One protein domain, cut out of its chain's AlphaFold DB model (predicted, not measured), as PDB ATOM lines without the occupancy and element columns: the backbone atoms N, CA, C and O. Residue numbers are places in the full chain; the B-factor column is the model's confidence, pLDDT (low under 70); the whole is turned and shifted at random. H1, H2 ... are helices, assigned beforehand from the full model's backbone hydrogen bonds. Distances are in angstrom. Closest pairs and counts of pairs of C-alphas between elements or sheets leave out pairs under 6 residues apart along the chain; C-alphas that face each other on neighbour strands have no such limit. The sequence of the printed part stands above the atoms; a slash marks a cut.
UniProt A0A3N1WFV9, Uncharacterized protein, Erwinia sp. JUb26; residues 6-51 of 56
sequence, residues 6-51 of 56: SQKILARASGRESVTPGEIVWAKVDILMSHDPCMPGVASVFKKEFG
ATOM      1  N   SER A   6     -47.791  53.998  33.268       97.50
ATOM      2  CA  SER A   6     -46.537  53.268  33.495       97.50
ATOM      3  C   SER A   6     -46.112  53.309  34.960       97.50
ATOM      4  O   SER A   6     -45.750  52.282  35.528       97.50
ATOM      5  N   GLN A   7     -46.230  54.472  35.609       97.81
ATOM      6  CA  GLN A   7     -45.934  54.597  37.037       97.81
ATOM      7  C   GLN A   7     -46.876  53.745  37.891       97.81
ATOM      8  O   GLN A   7     -46.421  53.104  38.830       97.81
ATOM      9  N   LYS A   8     -48.171  53.685  37.560       97.94
ATOM     10  CA  LYS A   8     -49.130  52.837  38.286       97.94
ATOM     11  C   LYS A   8     -48.817  51.346  38.136       97.94
ATOM     12  O   LYS A   8     -48.901  50.612  39.116       97.94
ATOM     13  N   ILE A   9     -48.443  50.903  36.933       98.06
ATOM     14  CA  ILE A   9     -48.047  49.508  36.674       98.06
ATOM     15  C   ILE A   9     -46.793  49.156  37.481       98.06
ATOM     16  O   ILE A   9     -46.796  48.158  38.197       98.06
ATOM     17  N   LEU A  10     -45.753  49.995  37.424       98.00
ATOM     18  CA  LEU A  10     -44.506  49.769  38.161       98.00
ATOM     19  C   LEU A  10     -44.703  49.841  39.681       98.00
ATOM     20  O   LEU A  10     -44.154  49.007  40.399       98.00
ATOM     21  N   ALA A  11     -45.513  50.779  40.177       97.81
ATOM     22  CA  ALA A  11     -45.869  50.871  41.593       97.81
ATOM     23  C   ALA A  11     -46.567  49.586  42.062       97.81
ATOM     24  O   ALA A  11     -46.114  48.948  43.009       97.81
ATOM     25  N   ARG A  12     -47.579  49.117  41.320       98.06
ATOM     26  CA  ARG A  12     -48.258  47.845  41.605       98.06
ATOM     27  C   ARG A  12     -47.295  46.654  41.580       98.06
ATOM     28  O   ARG A  12     -47.309  45.853  42.509       98.06
ATOM     29  N   ALA A  13     -46.475  46.529  40.536       98.25
ATOM     30  CA  ALA A  13     -45.554  45.403  40.369       98.25
ATOM     31  C   ALA A  13     -44.440  45.377  41.430       98.25
ATOM     32  O   ALA A  13     -43.916  44.308  41.734       98.25
ATOM     33  N   SER A  14     -44.097  46.532  42.008       98.06
ATOM     34  CA  SER A  14     -43.109  46.662  43.088       98.06
ATOM     35  C   SER A  14     -43.713  46.710  44.498       98.06
ATOM     36  O   SER A  14     -42.972  46.841  45.469       98.06
ATOM     37  N   GLY A  15     -45.041  46.595  44.640       97.31
ATOM     38  CA  GLY A  15     -45.723  46.640  45.940       97.31
ATOM     39  C   GLY A  15     -45.727  48.023  46.602       97.31
ATOM     40  O   GLY A  15     -45.769  48.119  47.825       97.31
ATOM     41  N   ARG A  16     -45.659  49.095  45.809       96.44
ATOM     42  CA  ARG A  16     -45.587  50.488  46.272       96.44
ATOM     43  C   ARG A  16     -46.868  51.243  45.942       96.44
ATOM     44  O   ARG A  16     -47.538  50.950  44.955       96.44
ATOM     45  N   GLU A  17     -47.180  52.262  46.735       96.44
ATOM     46  CA  GLU A  17     -48.320  53.149  46.466       96.44
ATOM     47  C   GLU A  17     -48.067  54.076  45.272       96.44
ATOM     48  O   GLU A  17     -48.981  54.406  44.520       96.44
ATOM     49  N   SER A  18     -46.815  54.500  45.089       97.00
ATOM     50  CA  SER A  18     -46.394  55.349  43.979       97.00
ATOM     51  C   SER A  18     -44.900  55.178  43.681       97.00
ATOM     52  O   SER A  18     -44.160  54.600  44.475       97.00
ATOM     53  N   VAL A  19     -44.483  55.669  42.514       97.50
ATOM     54  CA  VAL A  19     -43.096  55.718  42.028       97.50
ATOM     55  C   VAL A  19     -42.860  57.029  41.276       97.50
ATOM     56  O   VAL A  19     -43.802  57.586  40.683       97.50
ATOM     57  N   THR A  20     -41.617  57.504  41.257       96.94
ATOM     58  CA  THR A  20     -41.205  58.729  40.548       96.94
ATOM     59  C   THR A  20     -40.254  58.437  39.378       96.94
ATOM     60  O   THR A  20     -39.580  57.408  39.360       96.94
ATOM     61  N   PRO A  21     -40.194  59.303  38.345       96.75
ATOM     62  CA  PRO A  21     -39.218  59.140  37.268       96.75
ATOM     63  C   PRO A  21     -37.778  59.151  37.801       96.75
ATOM     64  O   PRO A  21     -37.422  60.016  38.597       96.75
ATOM     65  N   GLY A  22     -36.956  58.205  37.340       96.56
ATOM     66  CA  GLY A  22     -35.567  58.030  37.788       96.56
ATOM     67  C   GLY A  22     -35.401  57.102  38.995       96.56
ATOM     68  O   GLY A  22     -34.277  56.739  39.332       96.56
ATOM     69  N   GLU A  23     -36.495  56.676  39.623       96.06
ATOM     70  CA  GLU A  23     -36.462  55.695  40.700       96.06
ATOM     71  C   GLU A  23     -36.201  54.272  40.175       96.06
ATOM     72  O   GLU A  23     -36.792  53.843  39.182       96.06
ATOM     73  N   ILE A  24     -35.347  53.520  40.874       97.56
ATOM     74  CA  ILE A  24     -35.108  52.095  40.610       97.56
ATOM     75  C   ILE A  24     -35.989  51.273  41.549       97.56
ATOM     76  O   ILE A  24     -35.974  51.476  42.764       97.56
ATOM     77  N   VAL A  25     -36.739  50.320  40.993       97.06
ATOM     78  CA  VAL A  25     -37.627  49.438  41.759       97.06
ATOM     79  C   VAL A  25     -37.397  47.975  41.410       97.06
ATOM     80  O   VAL A  25     -37.094  47.632  40.270       97.06
ATOM     81  N   TRP A  26     -37.608  47.104  42.392       97.69
ATOM     82  CA  TRP A  26     -37.735  45.670  42.165       97.69
ATOM     83  C   TRP A  26     -39.184  45.359  41.813       97.69
ATOM     84  O   TRP A  26     -40.072  45.527  42.645       97.69
ATOM     85  N   ALA A  27     -39.428  44.947  40.573       97.25
ATOM     86  CA  ALA A  27     -40.760  44.625  40.084       97.25
ATOM     87  C   ALA A  27     -40.932  43.110  39.938       97.25
ATOM     88  O   ALA A  27     -40.057  42.421  39.410       97.25
ATOM     89  N   LYS A  28     -42.085  42.596  40.367       96.56
ATOM     90  CA  LYS A  28     -42.509  41.233  40.055       96.56
ATOM     91  C   LYS A  28     -42.843  41.145  38.565       96.56
ATOM     92  O   LYS A  28     -43.702  41.875  38.081       96.56
ATOM     93  N   VAL A  29     -42.169  40.243  37.859       92.69
ATOM     94  CA  VAL A  29     -42.418  39.968  36.441       92.69
ATOM     95  C   VAL A  29     -43.529  38.929  36.318       92.69
ATOM     96  O   VAL A  29     -43.462  37.881  36.957       92.69
ATOM     97  N   ASP A  30     -44.542  39.222  35.500       91.75
ATOM     98  CA  ASP A  30     -45.660  38.302  35.256       91.75
ATOM     99  C   ASP A  30     -45.370  37.312  34.117       91.75
ATOM    100  O   ASP A  30     -45.714  36.138  34.223       91.75
ATOM    101  N   ILE A  31     -44.743  37.774  33.028       88.88
ATOM    102  CA  ILE A  31     -44.438  36.966  31.837       88.88
ATOM    103  C   ILE A  31     -43.040  37.324  31.324       88.88
ATOM    104  O   ILE A  31     -42.722  38.502  31.147       88.88
ATOM    105  N   LEU A  32     -42.235  36.302  31.035       84.56
ATOM    106  CA  LEU A  32     -40.972  36.396  30.307       84.56
ATOM    107  C   LEU A  32     -41.126  35.629  28.989       84.56
ATOM    108  O   LEU A  32     -41.578  34.493  28.996       84.56
ATOM    109  N   MET A  33     -40.777  36.241  27.855       85.25
ATOM    110  CA  MET A  33     -40.949  35.628  26.532       85.25
ATOM    111  C   MET A  33     -39.709  35.857  25.662       85.25
ATOM    112  O   MET A  33     -39.160  36.957  25.635       85.25
ATOM    113  N   SER A  34     -39.292  34.827  24.921       83.12
ATOM    114  CA  SER A  34     -38.189  34.866  23.948       83.12
ATOM    115  C   SER A  34     -38.569  34.075  22.687       83.12
ATOM    116  O   SER A  34     -39.341  33.127  22.792       83.12
ATOM    117  N   HIS A  35     -38.078  34.467  21.502       84.69
ATOM    118  CA  HIS A  35     -38.490  33.861  20.218       84.69
ATOM    119  C   HIS A  35     -37.386  33.730  19.141       84.69
ATOM    120  O   HIS A  35     -37.695  33.393  18.004       84.69
ATOM    121  N   ASP A  36     -36.115  33.971  19.462       82.88
ATOM    122  CA  ASP A  36     -34.993  33.992  18.502       82.88
ATOM    123  C   ASP A  36     -33.925  32.929  18.863       82.88
ATOM    124  O   ASP A  36     -33.850  32.530  20.028       82.88
ATOM    125  N   PRO A  37     -33.077  32.452  17.927       80.12
ATOM    126  CA  PRO A  37     -31.913  31.592  18.172       80.12
ATOM    127  C   PRO A  37     -30.967  31.997  19.305       80.12
ATOM    128  O   PRO A  37     -30.181  31.155  19.725       80.12
ATOM    129  N   CYS A  38     -31.021  33.219  19.838       79.88
ATOM    130  CA  CYS A  38     -30.294  33.563  21.065       79.88
ATOM    131  C   CYS A  38     -30.861  32.881  22.335       79.88
ATOM    132  O   CYS A  38     -30.190  32.841  23.370       79.88
ATOM    133  N   MET A  39     -32.074  32.319  22.274       84.62
ATOM    134  CA  MET A  39     -32.765  31.695  23.408       84.62
ATOM    135  C   MET A  39     -31.973  30.569  24.100       84.62
ATOM    136  O   MET A  39     -31.913  30.601  25.328       84.62
ATOM    137  N   PRO A  40     -31.312  29.616  23.406       87.44
ATOM    138  CA  PRO A  40     -30.632  28.490  24.050       87.44
ATOM    139  C   PRO A  40     -29.594  28.919  25.093       87.44
ATOM    140  O   PRO A  40     -29.482  28.286  26.142       87.44
ATOM    141  N   GLY A  41     -28.879  30.025  24.848       89.44
ATOM    142  CA  GLY A  41     -27.931  30.584  25.811       89.44
ATOM    143  C   GLY A  41     -28.624  31.106  27.071       89.44
ATOM    144  O   GLY A  41     -28.227  30.769  28.185       89.44
ATOM    145  N   VAL A  42     -29.711  31.864  26.899       88.44
ATOM    146  CA  VAL A  42     -30.520  32.382  28.015       88.44
ATOM    147  C   VAL A  42     -31.176  31.238  28.793       88.44
ATOM    148  O   VAL A  42     -31.140  31.246  30.019       88.44
ATOM    149  N   ALA A  43     -31.706  30.221  28.105       88.31
ATOM    150  CA  ALA A  43     -32.291  29.027  28.722       88.31
ATOM    151  C   ALA A  43     -31.277  28.285  29.588       88.31
ATOM    152  O   ALA A  43     -31.594  27.878  30.703       88.31
ATOM    153  N   SER A  44     -30.061  28.104  29.063       89.62
ATOM    154  CA  SER A  44     -28.986  27.403  29.761       89.62
ATOM    155  C   SER A  44     -28.596  28.131  31.042       89.62
ATOM    156  O   SER A  44     -28.495  27.496  32.090       89.62
ATOM    157  N   VAL A  45     -28.445  29.458  30.987       91.31
ATOM    158  CA  VAL A  45     -28.184  30.266  32.186       91.31
ATOM    159  C   VAL A  45     -29.362  30.184  33.155       91.31
ATOM    160  O   VAL A  45     -29.158  29.934  34.336       91.31
ATOM    161  N   PHE A  46     -30.598  30.310  32.671       89.88
ATOM    162  CA  PHE A  46     -31.784  30.259  33.525       89.88
ATOM    163  C   PHE A  46     -31.904  28.923  34.269       89.88
ATOM    164  O   PHE A  46     -32.083  28.898  35.481       89.88
ATOM    165  N   LYS A  47     -31.726  27.797  33.577       90.94
ATOM    166  CA  LYS A  47     -31.728  26.467  34.199       90.94
ATOM    167  C   LYS A  47     -30.574  26.262  35.176       90.94
ATOM    168  O   LYS A  47     -30.765  25.633  36.212       90.94
ATOM    169  N   LYS A  48     -29.392  26.809  34.883       94.12
ATOM    170  CA  LYS A  48     -28.246  26.768  35.798       94.12
ATOM    171  C   LYS A  48     -28.536  27.517  37.106       94.12
ATOM    172  O   LYS A  48     -28.204  27.005  38.168       94.12
ATOM    173  N   GLU A  49     -29.144  28.698  37.025       93.19
ATOM    174  CA  GLU A  49     -29.398  29.552  38.195       93.19
ATOM    175  C   GLU A  49     -30.670  29.150  38.970       93.19
ATOM    176  O   GLU A  49     -30.719  29.294  40.190       93.19
ATOM    177  N   PHE A  50     -31.694  28.618  38.288       89.31
ATOM    178  CA  PHE A  50     -33.021  28.348  38.870       89.31
ATOM    179  C   PHE A  50     -33.430  26.860  38.869       89.31
ATOM    180  O   PHE A  50     -34.488  26.511  39.395       89.31
ATOM    181  N   GLY A  51     -32.592  25.974  38.325       91.62
ATOM    182  CA  GLY A  51     -32.790  24.524  38.270       91.62
ATOM    183  C   GLY A  51     -33.419  24.017  36.966       91.62
ATOM    184  O   GLY A  51     -34.143  24.723  36.267       91.62
TER     185      GLY A  51
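What this domain is: This is residues 6 to 51 of the 56 residues of an uncharacterized protein of Erwinia sp. JUb26 (UniProt A0A3N1WFV9). Two separate helices stand at opposite ends of an elongated shape, with the longer, H2, at one end and H1 at the other, joined by a long stretch with no named element. This stretch first loops back past H1, then crosses the gap to H2. The printed part has 46 residues with two named helices, H1 then H2, and no named strand; the class is all helix, though under half of the residues are in named elements. It is extended, with a radius of gyration of the C-alphas of 14.6 A and spans of 37 by 22 by 18 A.

How they stand to each other: H2, residues 39 to 50, and H1, residues 6 to 13, are apart. In both, every O i to N i+4 pair is within hydrogen-bond range. Residues 35 to 41, of which 39 to 41 belong to H2, stand free, as do residues 44 to 51, of which 44 to 50 belong to H2.

Where its parts are: H2 is 15.8 A long and ends with C-alpha 50 at (-33.021, 28.348, 38.870). H1, 10.5 A long, begins with C-alpha 6 at (-46.537, 53.268, 33.495).

The domain as a whole: The C-alphas of Glu 17 and Pro 37, the two farthest apart, are 39.2 A apart. The long link is residues 14 to 38. The printed part has no cut, and no printed residue is under pLDDT 70.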